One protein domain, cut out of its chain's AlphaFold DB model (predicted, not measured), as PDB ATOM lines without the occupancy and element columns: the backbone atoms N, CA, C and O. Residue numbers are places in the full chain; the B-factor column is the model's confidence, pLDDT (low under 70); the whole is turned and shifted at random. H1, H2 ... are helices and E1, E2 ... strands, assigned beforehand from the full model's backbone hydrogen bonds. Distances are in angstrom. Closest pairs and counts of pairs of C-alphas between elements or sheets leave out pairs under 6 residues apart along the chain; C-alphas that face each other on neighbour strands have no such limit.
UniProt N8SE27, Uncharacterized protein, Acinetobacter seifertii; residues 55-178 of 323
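What this domain is: This is residues 55 to 178 of the 323 residues of an uncharacterized protein of Acinetobacter seifertii (UniProt N8SE27). Five helices cross one another in a body, and a two-stranded hairpin, E1 and E2, reaches out from one end of it. H1 and H2 pack crosswise on one side and H3, H4 and H5 on the other, where the long H5 runs from beside the hairpin through the body, with H3 and H4 crossing it. The printed part has 124 residues with five named helices and two named strands, in the order H1 E1 E2 H2 H3 H4 H5; the sheet, order E1 - E2, is antiparallel and the class is mostly helix. The whole is compact, with a radius of gyration of the C-alphas of 14.9 A, yet elongated in outline, 51 by 29 by 28 A.

How they stand to each other: H1, residues 55 to 72, touches H2, residues 101 to 110, with its residues 59 to 66 alone, at a steep tilt of 65 degrees, opposite ways; the closest C-alphas, of Arg 63 and Ile 110, are 5.9 A apart. With residues 60 to 64 alone H1 touches H3, residues 123 to 133, about perpendicular at 90 degrees; the closest C-alphas, of Val 64 and Leu 125, are 7.0 A apart. E1, residues 77 to 83, and E2, residues 89 to 95, form an antiparallel hairpin at 148 degrees, with N 80 and O 92 at 2.8 A and N 82 and O 90 at 2.9 A, within hydrogen-bond range. H5, residues 155 to 176, has 8 pairs of C-alphas within 8 A of E2, the closest those of Leu 91 and Ser 155, 4.7 A. Its residues 168 to 176 alone touch H3 at a steep tilt of 44 degrees, opposite ways, closest at the C-alphas of Ser 131 and Phe 172, 5.3 A. Its residues 157 to 165 alone touch H4, residues 137 to 145, closest at the C-alphas of Glu 139 and Ala 164, 5.5 A; their tilt of 69.8 degrees is only just steep. H2 and H5 are apart. Every O i to N i+4 pair is within hydrogen-bond range in H3, H4 and H5, against 10 of 14 in H1 and 4 of 6 in H2.

Where its parts are: H1 begins at C-alpha 55 (-36.073, -18.041, -28.253) and is 28.2 A long. E1 measures 19.0 A, E2 18.8 A, H2 14.2 A, H3 15.4 A and H4 11.9 A. H5, 31.5 A, ends at C-alpha 176 (-47.972, -11.568, -50.381).

The domain as a whole: The two C-alphas farthest apart, of Gly 87 and Lys 120, are 51.2 A apart. The printed part has no cut. The link from H2 to H3, residues 111 to 122, is long. The pLDDT is under 70 at residues 85 to 87, 113 to 119 and 148 to 151.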
ATOM      1  N   PRO A  55     -34.846 -17.316 -27.917       78.50
ATOM      2  CA  PRO A  55     -36.073 -18.041 -28.253       78.50
ATOM      3  C   PRO A  55     -37.058 -17.263 -29.140       78.50
ATOM      4  O   PRO A  55     -37.786 -17.862 -29.932       78.50
ATOM      5  N   GLU A  56     -37.120 -15.931 -29.025       78.88
ATOM      6  CA  GLU A  56     -37.960 -15.103 -29.902       78.88
ATOM      7  C   GLU A  56     -37.399 -15.071 -31.331       78.88
ATOM      8  O   GLU A  56     -38.152 -15.206 -32.299       78.88
ATOM      9  N   VAL A  57     -36.073 -14.971 -31.463       79.00
ATOM     10  CA  VAL A  57     -35.364 -14.985 -32.751       79.00
ATOM     11  C   VAL A  57     -35.458 -16.353 -33.409       79.00
ATOM     12  O   VAL A  57     -35.761 -16.428 -34.596       79.00
ATOM     13  N   GLU A  58     -35.279 -17.430 -32.647       82.06
ATOM     14  CA  GLU A  58     -35.428 -18.799 -33.134       82.06
ATOM     15  C   GLU A  58     -36.832 -19.019 -33.714       82.06
ATOM     16  O   GLU A  58     -36.964 -19.446 -34.859       82.06
ATOM     17  N   LYS A  59     -37.886 -18.596 -33.001       82.75
ATOM     18  CA  LYS A  59     -39.266 -18.642 -33.518       82.75
ATOM     19  C   LYS A  59     -39.439 -17.842 -34.808       82.75
ATOM     20  O   LYS A  59     -40.164 -18.272 -35.708       82.75
ATOM     21  N   MET A  60     -38.823 -16.664 -34.908       83.06
ATOM     22  CA  MET A  60     -38.869 -15.873 -36.139       83.06
ATOM     23  C   MET A  60     -38.151 -16.586 -37.286       83.06
ATOM     24  O   MET A  60     -38.712 -16.650 -38.376       83.06
ATOM     25  N   LEU A  61     -36.975 -17.172 -37.053       83.69
ATOM     26  CA  LEU A  61     -36.252 -17.953 -38.058       83.69
ATOM     27  C   LEU A  61     -37.075 -19.159 -38.522       83.69
ATOM     28  O   LEU A  61     -37.248 -19.330 -39.727       83.69
ATOM     29  N   SER A  62     -37.684 -19.908 -37.599       86.62
ATOM     30  CA  SER A  62     -38.574 -21.031 -37.921       86.62
ATOM     31  C   SER A  62     -39.774 -20.600 -38.765       86.62
ATOM     32  O   SER A  62     -40.160 -21.306 -39.694       86.62
ATOM     33  N   ARG A  63     -40.357 -19.420 -38.506       88.19
ATOM     34  CA  ARG A  63     -41.418 -18.860 -39.363       88.19
ATOM     35  C   ARG A  63     -40.923 -18.574 -40.766       88.19
ATOM     36  O   ARG A  63     -41.637 -18.866 -41.721       88.19
ATOM     37  N   VAL A  64     -39.738 -17.986 -40.907       85.94
ATOM     38  CA  VAL A  64     -39.229 -17.686 -42.244       85.94
ATOM     39  C   VAL A  64     -38.857 -18.960 -43.001       85.94
ATOM     40  O   VAL A  64     -39.185 -19.080 -44.182       85.94
ATOM     41  N   GLU A  65     -38.258 -19.934 -42.316       86.81
ATOM     42  CA  GLU A  65     -38.011 -21.270 -42.860       86.81
ATOM     43  C   GLU A  65     -39.329 -21.922 -43.305       86.81
ATOM     44  O   GLU A  65     -39.420 -22.461 -44.405       86.81
ATOM     45  N   PHE A  66     -40.396 -21.777 -42.517       88.19
ATOM     46  CA  PHE A  66     -41.716 -22.295 -42.857       88.19
ATOM     47  C   PHE A  66     -42.351 -21.625 -44.082       88.19
ATOM     48  O   PHE A  66     -42.844 -22.315 -44.975       88.19
ATOM     49  N   ILE A  67     -42.288 -20.294 -44.168       87.81
ATOM     50  CA  ILE A  67     -42.826 -19.511 -45.293       87.81
ATOM     51  C   ILE A  67     -42.207 -19.938 -46.631       87.81
ATOM     52  O   ILE A  67     -42.898 -19.927 -47.649       87.81
ATOM     53  N   LYS A  68     -40.940 -20.372 -46.650       84.56
ATOM     54  CA  LYS A  68     -40.270 -20.881 -47.864       84.56
ATOM     55  C   LYS A  68     -41.078 -21.983 -48.560       84.56
ATOM     56  O   LYS A  68     -41.073 -22.077 -49.784       84.56
ATOM     57  N   TYR A  69     -41.801 -22.805 -47.803       86.94
ATOM     58  CA  TYR A  69     -42.579 -23.917 -48.354       86.94
ATOM     59  C   TYR A  69     -43.904 -23.486 -48.996       86.94
ATOM     60  O   TYR A  69     -44.573 -24.308 -49.620       86.94
ATOM     61  N   PHE A  70     -44.281 -22.208 -48.888       85.81
ATOM     62  CA  PHE A  70     -45.563 -21.702 -49.379       85.81
ATOM     63  C   PHE A  70     -45.502 -21.378 -50.876       85.81
ATOM     64  O   PHE A  70     -46.541 -21.326 -51.526       85.81
ATOM     65  N   GLU A  71     -44.300 -21.218 -51.436       72.19
ATOM     66  CA  GLU A  71     -44.077 -20.851 -52.842       72.19
ATOM     67  C   GLU A  71     -44.508 -21.931 -53.839       72.19
ATOM     68  O   GLU A  71     -44.745 -21.631 -55.002       72.19
ATOM     69  N   LYS A  72     -44.628 -23.191 -53.407       73.38
ATOM     70  CA  LYS A  72     -44.889 -24.331 -54.301       73.38
ATOM     71  C   LYS A  72     -46.366 -24.512 -54.693       73.38
ATOM     72  O   LYS A  72     -46.706 -25.585 -55.177       73.38
ATOM     73  N   GLU A  73     -47.235 -23.527 -54.432       74.81
ATOM     74  CA  GLU A  73     -48.691 -23.552 -54.708       74.81
ATOM     75  C   GLU A  73     -49.383 -24.889 -54.369       74.81
ATOM     76  O   GLU A  73     -50.292 -25.356 -55.052       74.81
ATOM     77  N   ARG A  74     -48.953 -25.533 -53.281       87.19
ATOM     78  CA  ARG A  74     -49.462 -26.837 -52.845       87.19
ATOM     79  C   ARG A  74     -49.731 -26.846 -51.343       87.19
ATOM     80  O   ARG A  74     -49.039 -26.126 -50.618       87.19
ATOM     81  N   PRO A  75     -50.640 -27.701 -50.849       88.94
ATOM     82  CA  PRO A  75     -50.827 -27.882 -49.418       88.94
ATOM     83  C   PRO A  75     -49.532 -28.324 -48.724       88.94
ATOM     84  O   PRO A  75     -48.775 -29.164 -49.222       88.94
ATOM     85  N   ILE A  76     -49.281 -27.743 -47.556       90.44
ATOM     86  CA  ILE A  76     -48.129 -28.054 -46.692       90.44
ATOM     87  C   ILE A  76     -48.366 -29.348 -45.911       90.44
ATOM     88  O   ILE A  76     -47.426 -30.098 -45.638       90.44
ATOM     89  N   ALA A  77     -49.629 -29.607 -45.580       91.31
ATOM     90  CA  ALA A  77     -50.088 -30.820 -44.939       91.31
ATOM     91  C   ALA A  77     -51.360 -31.323 -45.620       91.31
ATOM     92  O   ALA A  77     -52.179 -30.534 -46.098       91.31
ATOM     93  N   THR A  78     -51.517 -32.637 -45.640       93.56
ATOM     94  CA  THR A  78     -52.700 -33.346 -46.119       93.56
ATOM     95  C   THR A  78     -53.142 -34.366 -45.077       93.56
ATOM     96  O   THR A  78     -52.432 -34.643 -44.109       93.56
ATOM     97  N   LEU A  79     -54.331 -34.928 -45.267       93.94
ATOM     98  CA  LEU A  79     -54.829 -36.021 -44.442       93.94
ATOM     99  C   LEU A  79     -54.505 -37.350 -45.112       93.94
ATOM    100  O   LEU A  79     -54.717 -37.512 -46.312       93.94
ATOM    101  N   LYS A  80     -54.027 -38.302 -44.318       92.31
ATOM    102  CA  LYS A  80     -53.786 -39.678 -44.733       92.31
ATOM    103  C   LYS A  80     -54.598 -40.619 -43.863       92.31
ATOM    104  O   LYS A  80     -54.529 -40.540 -42.639       92.31
ATOM    105  N   SER A  81     -55.327 -41.518 -44.504       89.56
ATOM    106  CA  SER A  81     -56.001 -42.612 -43.818       89.56
ATOM    107  C   SER A  81     -54.988 -43.666 -43.370       89.56
ATOM    108  O   SER A  81     -54.113 -44.077 -44.138       89.56
ATOM    109  N   VAL A  82     -55.080 -44.074 -42.107       86.94
ATOM    110  CA  VAL A  82     -54.252 -45.121 -41.513       86.94
ATOM    111  C   VAL A  82     -55.147 -46.051 -40.703       86.94
ATOM    112  O   VAL A  82     -56.040 -45.601 -39.985       86.94
ATOM    113  N   GLN A  83     -54.905 -47.358 -40.788       80.81
ATOM    114  CA  GLN A  83     -55.592 -48.308 -39.919       80.81
ATOM    115  C   GLN A  83     -55.033 -48.194 -38.500       80.81
ATOM    116  O   GLN A  83     -53.835 -48.364 -38.275       80.81
ATOM    117  N   SER A  84     -55.904 -47.890 -37.539       72.44
ATOM    118  CA  SER A  84     -55.538 -47.921 -36.124       72.44
ATOM    119  C   SER A  84     -55.335 -49.361 -35.643       72.44
ATOM    120  O   SER A  84     -55.836 -50.315 -36.239       72.44
ATOM    121  N   PHE A  85     -54.684 -49.515 -34.488       63.41
ATOM    122  CA  PHE A  85     -54.472 -50.808 -33.825       63.41
ATOM    123  C   PHE A  85     -55.781 -51.577 -33.535       63.41
ATOM    124  O   PHE A  85     -55.762 -52.785 -33.331       63.41
ATOM    125  N   LYS A  86     -56.933 -50.888 -33.534       69.31
ATOM    126  CA  LYS A  86     -58.272 -51.473 -33.346       69.31
ATOM    127  C   LYS A  86     -59.032 -51.702 -34.663       69.31
ATOM    128  O   LYS A  86     -60.244 -51.890 -34.629       69.31
ATOM    129  N   GLY A  87     -58.371 -51.603 -35.817       68.75
ATOM    130  CA  GLY A  87     -58.984 -51.776 -37.143       68.75
ATOM    131  C   GLY A  87     -59.892 -50.624 -37.595       68.75
ATOM    132  O   GLY A  87     -60.401 -50.658 -38.710       68.75
ATOM    133  N   LYS A  88     -60.087 -49.585 -36.768       76.50
ATOM    134  CA  LYS A  88     -60.812 -48.369 -37.166       76.50
ATOM    135  C   LYS A  88     -59.915 -47.466 -38.002       76.50
ATOM    136  O   LYS A  88     -58.746 -47.279 -37.660       76.50
ATOM    137  N   GLU A  89     -60.477 -46.892 -39.056       81.62
ATOM    138  CA  GLU A  89     -59.820 -45.890 -39.885       81.62
ATOM    139  C   GLU A  89     -59.567 -44.610 -39.073       81.62
ATOM    140  O   GLU A  89     -60.484 -44.054 -38.465       81.62
ATOM    141  N   GLN A  90     -58.315 -44.160 -39.022       87.06
ATOM    142  CA  GLN A  90     -57.902 -42.938 -38.336       87.06
ATOM    143  C   GLN A  90     -57.194 -42.018 -39.327       87.06
ATOM    144  O   GLN A  90     -56.344 -42.455 -40.103       87.06
ATOM    145  N   LEU A  91     -57.529 -40.729 -39.296       89.81
ATOM    146  CA  LEU A  91     -56.862 -39.736 -40.127       89.81
ATOM    147  C   LEU A  91     -55.618 -39.213 -39.422       89.81
ATOM    148  O   LEU A  91     -55.662 -38.796 -38.265       89.81
ATOM    149  N   ARG A  92     -54.507 -39.207 -40.153       88.88
ATOM    150  CA  ARG A  92     -53.226 -38.669 -39.717       88.88
ATOM    151  C   ARG A  92     -52.832 -37.484 -40.580       88.88
ATOM    152  O   ARG A  92     -53.036 -37.493 -41.791       88.88
ATOM    153  N   VAL A  93     -52.214 -36.489 -39.956       89.88
ATOM    154  CA  VAL A  93     -51.596 -35.380 -40.681       89.88
ATOM    155  C   VAL A  93     -50.313 -35.869 -41.345       89.88
ATOM    156  O   VAL A  93     -49.389 -36.344 -40.681       89.88
ATOM    157  N   GLU A  94     -50.254 -35.746 -42.665       90.81
ATOM    158  CA  GLU A  94     -49.070 -36.011 -43.471       90.81
ATOM    159  C   GLU A  94     -48.541 -34.685 -44.014       90.81
ATOM    160  O   GLU A  94     -49.148 -34.041 -44.867       90.81
ATOM    161  N   TYR A  95     -47.397 -34.253 -43.490       90.69
ATOM    162  CA  TYR A  95     -46.683 -33.100 -44.024       90.69
ATOM    163  C   TYR A  95     -45.954 -33.468 -45.308       90.69
ATOM    164  O   TYR A  95     -45.474 -34.593 -45.471       90.69
ATOM    165  N   ALA A  96     -45.774 -32.483 -46.178       90.12
ATOM    166  CA  ALA A  96     -45.021 -32.668 -47.401       90.12
ATOM    167  C   ALA A  96     -43.598 -33.208 -47.164       90.12
ATOM    168  O   ALA A  96     -42.937 -32.918 -46.159       90.12
ATOM    169  N   LYS A  97     -43.136 -34.038 -48.106       88.88
ATOM    170  CA  LYS A  97     -41.899 -34.828 -47.968       88.88
ATOM    171  C   LYS A  97     -40.629 -33.978 -47.928       88.88
ATOM    172  O   LYS A  97     -39.662 -34.377 -47.298       88.88
ATOM    173  N   ASP A  98     -40.652 -32.822 -48.577       88.06
ATOM    174  CA  ASP A  98     -39.552 -31.856 -48.646       88.06
ATOM    175  C   ASP A  98     -39.446 -30.950 -47.409       88.06
ATOM    176  O   ASP A  98     -38.486 -30.190 -47.303       88.06
ATOM    177  N   ILE A  99     -40.408 -31.015 -46.483       87.75
ATOM    178  CA  ILE A  99     -40.338 -30.305 -45.204       87.75
ATOM    179  C   ILE A  99     -39.430 -31.113 -44.252       87.75
ATOM    180  O   ILE A  99     -39.733 -32.285 -43.984       87.75
ATOM    181  N   PRO A 100     -38.349 -30.521 -43.712       86.88
ATOM    182  CA  PRO A 100     -37.444 -31.174 -42.774       86.88
ATOM    183  C   PRO A 100     -38.157 -31.622 -41.500       86.88
ATOM    184  O   PRO A 100     -39.102 -30.983 -41.037       86.88
ATOM    185  N   LEU A 101     -37.671 -32.709 -40.894       83.25
ATOM    186  CA  LEU A 101     -38.211 -33.205 -39.626       83.25
ATOM    187  C   LEU A 101     -38.111 -32.151 -38.517       83.25
ATOM    188  O   LEU A 101     -39.077 -31.953 -37.788       83.25
ATOM    189  N   LEU A 102     -36.983 -31.439 -38.441       81.25
ATOM    190  CA  LEU A 102     -36.773 -30.380 -37.453       81.25
ATOM    191  C   LEU A 102     -37.860 -29.303 -37.545       81.25
ATOM    192  O   LEU A 102     -38.480 -28.959 -36.542       81.25
ATOM    193  N   LEU A 103     -38.165 -28.844 -38.761       83.06
ATOM    194  CA  LEU A 103     -39.211 -27.855 -38.984       83.06
ATOM    195  C   LEU A 103     -40.600 -28.400 -38.627       83.06
ATOM    196  O   LEU A 103     -41.392 -27.682 -38.026       83.06
ATOM    197  N   LYS A 104     -40.890 -29.679 -38.916       83.62
ATOM    198  CA  LYS A 104     -42.142 -30.337 -38.484       83.62
ATOM    199  C   LYS A 104     -42.288 -30.326 -36.963       83.62
ATOM    200  O   LYS A 104     -43.378 -30.061 -36.469       83.62
ATOM    201  N   CYS A 105     -41.202 -30.563 -36.229       78.38
ATOM    202  CA  CYS A 105     -41.193 -30.463 -34.770       78.38
ATOM    203  C   CYS A 105     -41.407 -29.018 -34.289       78.38
ATOM    204  O   CYS A 105     -42.088 -28.802 -33.288       78.38
ATOM    205  N   GLN A 106     -40.888 -28.025 -35.017       79.44
ATOM    206  CA  GLN A 106     -41.035 -26.601 -34.695       79.44
ATOM    207  C   GLN A 106     -42.382 -25.992 -35.102       79.44
ATOM    208  O   GLN A 106     -42.762 -24.959 -34.552       79.44
ATOM    209  N   LEU A 107     -43.156 -26.628 -35.997       80.12
ATOM    210  CA  LEU A 107     -44.536 -26.204 -36.302       80.12
ATOM    211  C   LEU A 107     -45.377 -26.049 -35.047       80.12
ATOM    212  O   LEU A 107     -46.327 -25.267 -35.031       80.12
ATOM    213  N   THR A 108     -44.980 -26.759 -33.993       70.44
ATOM    214  CA  THR A 108     -45.649 -26.699 -32.721       70.44
ATOM    215  C   THR A 108     -45.606 -25.302 -32.074       70.44
ATOM    216  O   THR A 108     -46.560 -24.835 -31.455       70.44
ATOM    217  N   THR A 109     -44.512 -24.574 -32.273       77.06
ATOM    218  CA  THR A 109     -44.270 -23.282 -31.624       77.06
ATOM    219  C   THR A 109     -44.364 -22.098 -32.587       77.06
ATOM    220  O   THR A 109     -44.447 -20.950 -32.147       77.06
ATOM    221  N   ILE A 110     -44.414 -22.353 -33.899       86.38
ATOM    222  CA  ILE A 110     -44.419 -21.328 -34.955       86.38
ATOM    223  C   ILE A 110     -45.618 -20.367 -34.849       86.38
ATOM    224  O   ILE A 110     -45.468 -19.162 -35.089       86.38
ATOM    225  N   PHE A 111     -46.794 -20.862 -34.450       86.25
ATOM    226  CA  PHE A 111     -48.017 -20.057 -34.320       86.25
ATOM    227  C   PHE A 111     -48.171 -19.366 -32.956       86.25
ATOM    228  O   PHE A 111     -49.041 -18.517 -32.788       86.25
ATOM    229  N   VAL A 112     -47.297 -19.658 -31.989       77.06
ATOM    230  CA  VAL A 112     -47.315 -19.022 -30.664       77.06
ATOM    231  C   VAL A 112     -46.869 -17.567 -30.787       77.06
ATOM    232  O   VAL A 112     -45.871 -17.287 -31.454       77.06
ATOM    233  N   SER A 113     -47.562 -16.622 -30.137       67.31
ATOM    234  CA  SER A 113     -47.143 -15.214 -30.153       67.31
ATOM    235  C   SER A 113     -45.681 -15.098 -29.722       67.31
ATOM    236  O   SER A 113     -45.292 -15.544 -28.645       67.31
ATOM    237  N   ALA A 114     -44.861 -14.527 -30.602       58.91
ATOM    238  CA  ALA A 114     -43.458 -14.270 -30.307       58.91
ATOM    239  C   ALA A 114     -43.256 -12.853 -29.757       58.91
ATOM    240  O   ALA A 114     -42.165 -12.535 -29.330       58.91
ATOM    241  N   HIS A 115     -44.273 -11.986 -29.823       60.69
ATOM    242  CA  HIS A 115     -44.040 -10.550 -29.891       60.69
ATOM    243  C   HIS A 115     -43.854  -9.916 -28.510       60.69
ATOM    244  O   HIS A 115     -44.835  -9.593 -27.845       60.69
ATOM    245  N   SER A 116     -42.601  -9.665 -28.138       60.47
ATOM    246  CA  SER A 116     -42.239  -8.797 -27.008       60.47
ATOM    247  C   SER A 116     -42.350  -7.301 -27.348       60.47
ATOM    248  O   SER A 116     -42.227  -6.448 -26.480       60.47
ATOM    249  N   GLY A 117     -42.573  -6.961 -28.626       65.94
ATOM    250  CA  GLY A 117     -42.487  -5.587 -29.128       65.94
ATOM    251  C   GLY A 117     -41.052  -5.129 -29.411       65.94
ATOM    252  O   GLY A 117     -40.872  -4.021 -29.914       65.94
ATOM    253  N   ASN A 118     -40.041  -5.972 -29.176       64.75
ATOM    254  CA  ASN A 118     -38.626  -5.586 -29.236       64.75
ATOM    255  C   ASN A 118     -38.023  -5.594 -30.650       64.75
ATOM    256  O   ASN A 118     -37.035  -4.908 -30.907       64.75
ATOM    257  N   TYR A 119     -38.645  -6.295 -31.600       67.69
ATOM    258  CA  TYR A 119     -38.158  -6.410 -32.978       67.69
ATOM    259  C   TYR A 119     -39.050  -5.668 -33.967       67.69
ATOM    260  O   TYR A 119     -40.283  -5.699 -33.879       67.69
ATOM    261  N   LYS A 120     -38.427  -5.052 -34.976       72.06
ATOM    262  CA  LYS A 120     -39.163  -4.596 -36.152       72.06
ATOM    263  C   LYS A 120     -39.345  -5.783 -37.087       72.06
ATOM    264  O   LYS A 120     -38.389  -6.306 -37.657       72.06
ATOM    265  N   MET A 121     -40.598  -6.188 -37.253       76.19
ATOM    266  CA  MET A 121     -40.951  -7.306 -38.118       76.19
ATOM    267  C   MET A 121     -40.623  -6.977 -39.577       76.19
ATOM    268  O   MET A 121     -40.955  -5.903 -40.086       76.19
ATOM    269  N   GLY A 122     -39.965  -7.919 -40.254       80.75
ATOM    270  CA  GLY A 122     -39.824  -7.893 -41.707       80.75
ATOM    271  C   GLY A 122     -41.183  -8.041 -42.397       80.75
ATOM    272  O   GLY A 122     -42.147  -8.495 -41.786       80.75
ATOM    273  N   ILE A 123     -41.250  -7.687 -43.683       87.12
ATOM    274  CA  ILE A 123     -42.491  -7.693 -44.480       87.12
ATOM    275  C   ILE A 123     -43.178  -9.067 -44.420       87.12
ATOM    276  O   ILE A 123     -44.377  -9.154 -44.180       87.12
ATOM    277  N   GLU A 124     -42.407 -10.139 -44.584       88.81
ATOM    278  CA  GLU A 124     -42.886 -11.521 -44.604       88.81
ATOM    279  C   GLU A 124     -43.385 -11.978 -43.231       88.81
ATOM    280  O   GLU A 124     -44.436 -12.602 -43.125       88.81
ATOM    281  N   LEU A 125     -42.660 -11.636 -42.165       87.94
ATOM    282  CA  LEU A 125     -43.042 -11.977 -40.794       87.94
ATOM    283  C   LEU A 125     -44.264 -11.181 -40.322       87.94
ATOM    284  O   LEU A 125     -45.086 -11.700 -39.568       87.94
ATOM    285  N   GLN A 126     -44.398  -9.933 -40.773       88.44
ATOM    286  CA  GLN A 126     -45.594  -9.134 -40.539       88.44
ATOM    287  C   GLN A 126     -46.785  -9.724 -41.299       88.44
ATOM    288  O   GLN A 126     -47.822  -9.963 -40.695       88.44
ATOM    289  N   ALA A 127     -46.607 -10.072 -42.579       90.62
ATOM    290  CA  ALA A 127     -47.642 -10.740 -43.361       90.62
ATOM    291  C   ALA A 127     -48.078 -12.068 -42.725       90.62
ATOM    292  O   ALA A 127     -49.268 -12.352 -42.664       90.62
ATOM    293  N   PHE A 128     -47.135 -12.846 -42.185       91.44
ATOM    294  CA  PHE A 128     -47.422 -14.065 -41.430       91.44
ATOM    295  C   PHE A 128     -48.325 -13.784 -40.226       91.44
ATOM    296  O   PHE A 128     -49.348 -14.443 -40.052       91.44
ATOM    297  N   LYS A 129     -47.958 -12.791 -39.406       90.31
ATOM    298  CA  LYS A 129     -48.734 -12.384 -38.229       90.31
ATOM    299  C   LYS A 129     -50.141 -11.938 -38.626       90.31
ATOM    300  O   LYS A 129     -51.107 -12.406 -38.035       90.31
ATOM    301  N   ASP A 130     -50.256 -11.078 -39.629       92.06
ATOM    302  CA  ASP A 130     -51.539 -10.523 -40.062       92.06
ATOM    303  C   ASP A 130     -52.451 -11.616 -40.636       92.06
ATOM    304  O   ASP A 130     -53.619 -11.707 -40.272       92.06
ATOM    305  N   SER A 131     -51.909 -12.519 -41.461       93.50
ATOM    306  CA  SER A 131     -52.658 -13.668 -41.985       93.50
ATOM    307  C   SER A 131     -53.106 -14.642 -40.897       93.50
ATOM    308  O   SER A 131     -54.151 -15.268 -41.044       93.50
ATOM    309  N   PHE A 132     -52.352 -14.775 -39.804       92.88
ATOM    310  CA  PHE A 132     -52.767 -15.583 -38.658       92.88
ATOM    311  C   PHE A 132     -53.903 -14.912 -37.877       92.88
ATOM    312  O   PHE A 132     -54.850 -15.582 -37.474       92.88
ATOM    313  N   LEU A 133     -53.842 -13.589 -37.700       92.94
ATOM    314  CA  LEU A 133     -54.871 -12.822 -36.991       92.94
ATOM    315  C   LEU A 133     -56.219 -12.775 -37.727       92.94
ATOM    316  O   LEU A 133     -57.241 -12.564 -37.080       92.94
ATOM    317  N   GLU A 134     -56.227 -12.992 -39.042       95.44
ATOM    318  CA  GLU A 134     -57.443 -13.078 -39.865       95.44
ATOM    319  C   GLU A 134     -58.176 -14.423 -39.782       95.44
ATOM    320  O   GLU A 134     -59.308 -14.541 -40.255       95.44
ATOM    321  N   LEU A 135     -57.559 -15.443 -39.188       95.62
ATOM    322  CA  LEU A 135     -58.251 -16.689 -38.865       95.62
ATOM    323  C   LEU A 135     -59.276 -16.458 -37.746       95.62
ATOM    324  O   LEU A 135     -59.107 -15.558 -36.920       95.62
ATOM    325  N   SER A 136     -60.310 -17.299 -37.672       96.62
ATOM    326  CA  SER A 136     -61.222 -17.292 -36.523       96.62
ATOM    327  C   SER A 136     -60.474 -17.669 -35.240       96.62
ATOM    328  O   SER A 136     -59.376 -18.233 -35.285       96.62
ATOM    329  N   LYS A 137     -61.050 -17.380 -34.069       94.50
ATOM    330  CA  LYS A 137     -60.406 -17.748 -32.801       94.50
ATOM    331  C   LYS A 137     -60.243 -19.258 -32.677       94.50
ATOM    332  O   LYS A 137     -59.182 -19.714 -32.274       94.50
ATOM    333  N   GLU A 138     -61.237 -20.019 -33.109       94.50
ATOM    334  CA  GLU A 138     -61.230 -21.481 -33.136       94.50
ATOM    335  C   GLU A 138     -60.124 -22.014 -34.054       94.50
ATOM    336  O   GLU A 138     -59.408 -22.941 -33.686       94.50
ATOM    337  N   GLU A 139     -59.926 -21.402 -35.224       94.56
ATOM    338  CA  GLU A 139     -58.847 -21.755 -36.153       94.56
ATOM    339  C   GLU A 139     -57.464 -21.410 -35.578       94.56
ATOM    340  O   GLU A 139     -56.539 -22.219 -35.672       94.56
ATOM    341  N   GLN A 140     -57.324 -20.243 -34.934       92.50
ATOM    342  CA  GLN A 140     -56.101 -19.847 -34.224       92.50
ATOM    343  C   GLN A 140     -55.770 -20.849 -33.112       92.50
ATOM    344  O   GLN A 140     -54.638 -21.327 -33.045       92.50
ATOM    345  N   TYR A 141     -56.755 -21.203 -32.278       90.31
ATOM    346  CA  TYR A 141     -56.602 -22.204 -31.220       90.31
ATOM    347  C   TYR A 141     -56.275 -23.578 -31.791       90.31
ATOM    348  O   TYR A 141     -55.373 -24.233 -31.291       90.31
ATOM    349  N   THR A 142     -56.918 -23.991 -32.881       91.38
ATOM    350  CA  THR A 142     -56.639 -25.279 -33.528       91.38
ATOM    351  C   THR A 142     -55.185 -25.364 -33.991       91.38
ATOM    352  O   THR A 142     -54.510 -26.356 -33.720       91.38
ATOM    353  N   LEU A 143     -54.661 -24.324 -34.648       89.81
ATOM    354  CA  LEU A 143     -53.248 -24.278 -35.045       89.81
ATOM    355  C   LEU A 143     -52.301 -24.237 -33.836       89.81
ATOM    356  O   LEU A 143     -51.207 -24.798 -33.904       89.81
ATOM    357  N   TYR A 144     -52.718 -23.576 -32.753       84.62
ATOM    358  CA  TYR A 144     -51.954 -23.426 -31.516       84.62
ATOM    359  C   TYR A 144     -51.998 -24.641 -30.580       84.62
ATOM    360  O   TYR A 144     -51.081 -24.787 -29.787       84.62
ATOM    361  N   GLU A 145     -53.035 -25.476 -30.606       82.81
ATOM    362  CA  GLU A 145     -53.154 -26.636 -29.714       82.81
ATOM    363  C   GLU A 145     -52.702 -27.923 -30.382       82.81
ATOM    364  O   GLU A 145     -52.099 -28.778 -29.736       82.81
ATOM    365  N   PHE A 146     -52.941 -28.067 -31.688       83.19
ATOM    366  CA  PHE A 146     -52.532 -29.262 -32.425       83.19
ATOM    367  C   PHE A 146     -51.020 -29.509 -32.332       83.19
ATOM    368  O   PHE A 146     -50.537 -30.639 -32.359       83.19
ATOM    369  N   SER A 147     -50.272 -28.428 -32.161       70.00
ATOM    370  CA  SER A 147     -48.862 -28.416 -31.821       70.00
ATOM    371  C   SER A 147     -48.494 -29.093 -30.495       70.00
ATOM    372  O   SER A 147     -47.461 -29.752 -30.400       70.00
ATOM    373  N   LEU A 148     -49.305 -28.900 -29.459       69.06
ATOM    374  CA  LEU A 148     -49.045 -29.341 -28.091       69.06
ATOM    375  C   LEU A 148     -49.430 -30.810 -27.899       69.06
ATOM    376  O   LEU A 148     -48.856 -31.500 -27.060       69.06
ATOM    377  N   ILE A 149     -50.380 -31.298 -28.698       65.69
ATOM    378  CA  ILE A 149     -51.017 -32.611 -28.525       65.69
ATOM    379  C   ILE A 149     -50.192 -33.762 -29.158       65.69
ATOM    380  O   ILE A 149     -50.434 -34.940 -28.882       65.69
ATOM    381  N   ASN A 150     -49.144 -33.453 -29.937       63.38
ATOM    382  CA  ASN A 150     -48.278 -34.433 -30.618       63.38
ATOM    383  C   ASN A 150     -49.100 -35.535 -31.344       63.38
ATOM    384  O   ASN A 150     -50.189 -35.259 -31.824       63.38
ATOM    385  N   GLN A 151     -48.617 -36.778 -31.489       64.25
ATOM    386  CA  GLN A 151     -49.288 -37.857 -32.248       64.25
ATOM    387  C   GLN A 151     -50.623 -38.364 -31.643       64.25
ATOM    388  O   GLN A 151     -51.184 -39.331 -32.159       64.25
ATOM    389  N   CYS A 152     -51.143 -37.745 -30.578       72.56
ATOM    390  CA  CYS A 152     -52.327 -38.195 -29.843       72.56
ATOM    391  C   CYS A 152     -53.568 -37.337 -30.145       72.56
ATOM    392  O   CYS A 152     -54.133 -36.729 -29.242       72.56
ATOM    393  N   TYR A 153     -54.006 -37.298 -31.405       84.75
ATOM    394  CA  TYR A 153     -55.189 -36.538 -31.836       84.75
ATOM    395  C   TYR A 153     -56.272 -37.415 -32.477       84.75
ATOM    396  O   TYR A 153     -56.010 -38.499 -33.015       84.75
ATOM    397  N   THR A 154     -57.510 -36.921 -32.450       89.06
ATOM    398  CA  THR A 154     -58.645 -37.514 -33.166       89.06
ATOM    399  C   THR A 154     -58.610 -37.163 -34.657       89.06
ATOM    400  O   THR A 154     -57.954 -36.209 -35.083       89.06
ATOM    401  N   SER A 155     -59.349 -37.920 -35.474       90.06
ATOM    402  CA  SER A 155     -59.514 -37.614 -36.903       90.06
ATOM    403  C   SER A 155     -60.126 -36.226 -37.136       90.06
ATOM    404  O   SER A 155     -59.737 -35.539 -38.076       90.06
ATOM    405  N   GLU A 156     -61.043 -35.797 -36.266       91.56
ATOM    406  CA  GLU A 156     -61.682 -34.474 -36.311       91.56
ATOM    407  C   GLU A 156     -60.668 -33.359 -36.032       91.56
ATOM    408  O   GLU A 156     -60.601 -32.381 -36.772       91.56
ATOM    409  N   GLN A 157     -59.809 -33.537 -35.021       91.25
ATOM    410  CA  GLN A 157     -58.725 -32.597 -34.718       91.25
ATOM    411  C   GLN A 157     -57.718 -32.506 -35.872       91.25
ATOM    412  O   GLN A 157     -57.306 -31.407 -36.244       91.25
ATOM    413  N   ALA A 158     -57.357 -33.639 -36.488       91.38
ATOM    414  CA  ALA A 158     -56.488 -33.658 -37.665       91.38
ATOM    415  C   ALA A 158     -57.113 -32.903 -38.850       91.38
ATOM    416  O   ALA A 158     -56.433 -32.110 -39.506       91.38
ATOM    417  N   GLN A 159     -58.405 -33.124 -39.115       93.75
ATOM    418  CA  GLN A 159     -59.148 -32.424 -40.164       93.75
ATOM    419  C   GLN A 159     -59.193 -30.916 -39.921       93.75
ATOM    420  O   GLN A 159     -58.847 -30.149 -40.822       93.75
ATOM    421  N   ALA A 160     -59.563 -30.497 -38.709       94.19
ATOM    422  CA  ALA A 160     -59.624 -29.092 -38.329       94.19
ATOM    423  C   ALA A 160     -58.254 -28.412 -38.483       94.19
ATOM    424  O   ALA A 160     -58.163 -27.331 -39.066       94.19
ATOM    425  N   TYR A 161     -57.177 -29.074 -38.048       93.06
ATOM    426  CA  TYR A 161     -55.815 -28.562 -38.194       93.06
ATOM    427  C   TYR A 161     -55.399 -28.387 -39.654       93.06
ATOM    428  O   TYR A 161     -54.937 -27.311 -40.037       93.06
ATOM    429  N   VAL A 162     -55.580 -29.414 -40.492       93.56
ATOM    430  CA  VAL A 162     -55.214 -29.333 -41.914       93.56
ATOM    431  C   VAL A 162     -56.038 -28.257 -42.624       93.56
ATOM    432  O   VAL A 162     -55.483 -27.484 -43.406       93.56
ATOM    433  N   ALA A 163     -57.334 -28.147 -42.320       95.56
ATOM    434  CA  ALA A 163     -58.197 -27.110 -42.877       95.56
ATOM    435  C   ALA A 163     -57.731 -25.698 -42.479       95.56
ATOM    436  O   ALA A 163     -57.561 -24.841 -43.353       95.56
ATOM    437  N   ALA A 164     -57.450 -25.471 -41.191       95.00
ATOM    438  CA  ALA A 164     -56.939 -24.198 -40.692       95.00
ATOM    439  C   ALA A 164     -55.575 -23.850 -41.313       95.00
ATOM    440  O   ALA A 164     -55.351 -22.709 -41.717       95.00
ATOM    441  N   LEU A 165     -54.683 -24.835 -41.476       93.19
ATOM    442  CA  LEU A 165     -53.358 -24.632 -42.064       93.19
ATOM    443  C   LEU A 165     -53.436 -24.266 -43.553       93.19
ATOM    444  O   LEU A 165     -52.738 -23.360 -44.008       93.19
ATOM    445  N   ILE A 166     -54.317 -24.926 -44.311       94.06
ATOM    446  CA  ILE A 166     -54.573 -24.599 -45.722       94.06
ATOM    447  C   ILE A 166     -55.187 -23.202 -45.845       94.06
ATOM    448  O   ILE A 166     -54.801 -22.432 -46.727       94.06
ATOM    449  N   LYS A 167     -56.133 -22.846 -44.968       95.62
ATOM    450  CA  LYS A 167     -56.734 -21.507 -44.954       95.62
ATOM    451  C   LYS A 167     -55.688 -20.438 -44.651       95.62
ATOM    452  O   LYS A 167     -55.595 -19.461 -45.391       95.62
ATOM    453  N   PHE A 168     -54.854 -20.657 -43.635       95.19
ATOM    454  CA  PHE A 168     -53.724 -19.792 -43.305       95.19
ATOM    455  C   PHE A 168     -52.790 -19.588 -44.506       95.19
ATOM    456  O   PHE A 168     -52.476 -18.452 -44.861       95.19
ATOM    457  N   GLN A 169     -52.398 -20.676 -45.179       93.88
ATOM    458  CA  GLN A 169     -51.544 -20.621 -46.366       93.88
ATOM    459  C   GLN A 169     -52.164 -19.762 -47.478       93.88
ATOM    460  O   GLN A 169     -51.471 -18.939 -48.077       93.88
ATOM    461  N   LYS A 170     -53.473 -19.906 -47.731       93.75
ATOM    462  CA  LYS A 170     -54.202 -19.094 -48.719       93.75
ATOM    463  C   LYS A 170     -54.233 -17.615 -48.338       93.75
ATOM    464  O   LYS A 170     -53.932 -16.772 -49.181       93.75
ATOM    465  N   LEU A 171     -54.550 -17.294 -47.082       95.38
ATOM    466  CA  LEU A 171     -54.551 -15.914 -46.580       95.38
ATOM    467  C   LEU A 171     -53.170 -15.267 -46.733       95.38
ATOM    468  O   LEU A 171     -53.062 -14.135 -47.207       95.38
ATOM    469  N   PHE A 172     -52.110 -16.001 -46.395       94.06
ATOM    470  CA  PHE A 172     -50.734 -15.548 -46.575       94.06
ATOM    471  C   PHE A 172     -50.391 -15.309 -48.049       94.06
ATOM    472  O   PHE A 172     -49.859 -14.254 -48.396       94.06
ATOM    473  N   ALA A 173     -50.739 -16.242 -48.939       92.19
ATOM    474  CA  ALA A 173     -50.483 -16.108 -50.372       92.19
ATOM    475  C   ALA A 173     -51.199 -14.887 -50.981       92.19
ATOM    476  O   ALA A 173     -50.584 -14.112 -51.720       92.19
ATOM    477  N   ILE A 174     -52.467 -14.660 -50.613       93.12
ATOM    478  CA  ILE A 174     -53.237 -13.472 -51.019       93.12
ATOM    479  C   ILE A 174     -52.542 -12.196 -50.527       93.12
ATOM    480  O   ILE A 174     -52.383 -11.242 -51.292       93.12
ATOM    481  N   ARG A 175     -52.065 -12.184 -49.274       92.94
ATOM    482  CA  ARG A 175     -51.348 -11.040 -48.690       92.94
ATOM    483  C   ARG A 175     -50.076 -10.702 -49.443       92.94
ATOM    484  O   ARG A 175     -49.874  -9.547 -49.825       92.94
ATOM    485  N   MET A 176     -49.238 -11.708 -49.665       90.88
ATOM    486  CA  MET A 176     -47.972 -11.568 -50.381       90.88
ATOM    487  C   MET A 176     -48.186 -11.125 -51.831       90.88
ATOM    488  O   MET A 176     -47.374 -10.382 -52.382       90.88
ATOM    489  N   SER A 177     -49.329 -11.495 -52.408       90.62
ATOM    490  CA  SER A 177     -49.776 -11.084 -53.740       90.62
ATOM    491  C   SER A 177     -50.503  -9.734 -53.764       90.62
ATOM    492  O   SER A 177     -50.997  -9.319 -54.813       90.62
ATOM    493  N   SER A 178     -50.585  -9.000 -52.656       94.06
ATOM    494  CA  SER A 178     -51.166  -7.655 -52.670       94.06
ATOM    495  C   SER A 178     -50.214  -6.641 -53.314       94.06
ATOM    496  O   SER A 178     -48.990  -6.721 -53.177       94.06
TER     497      SER A 178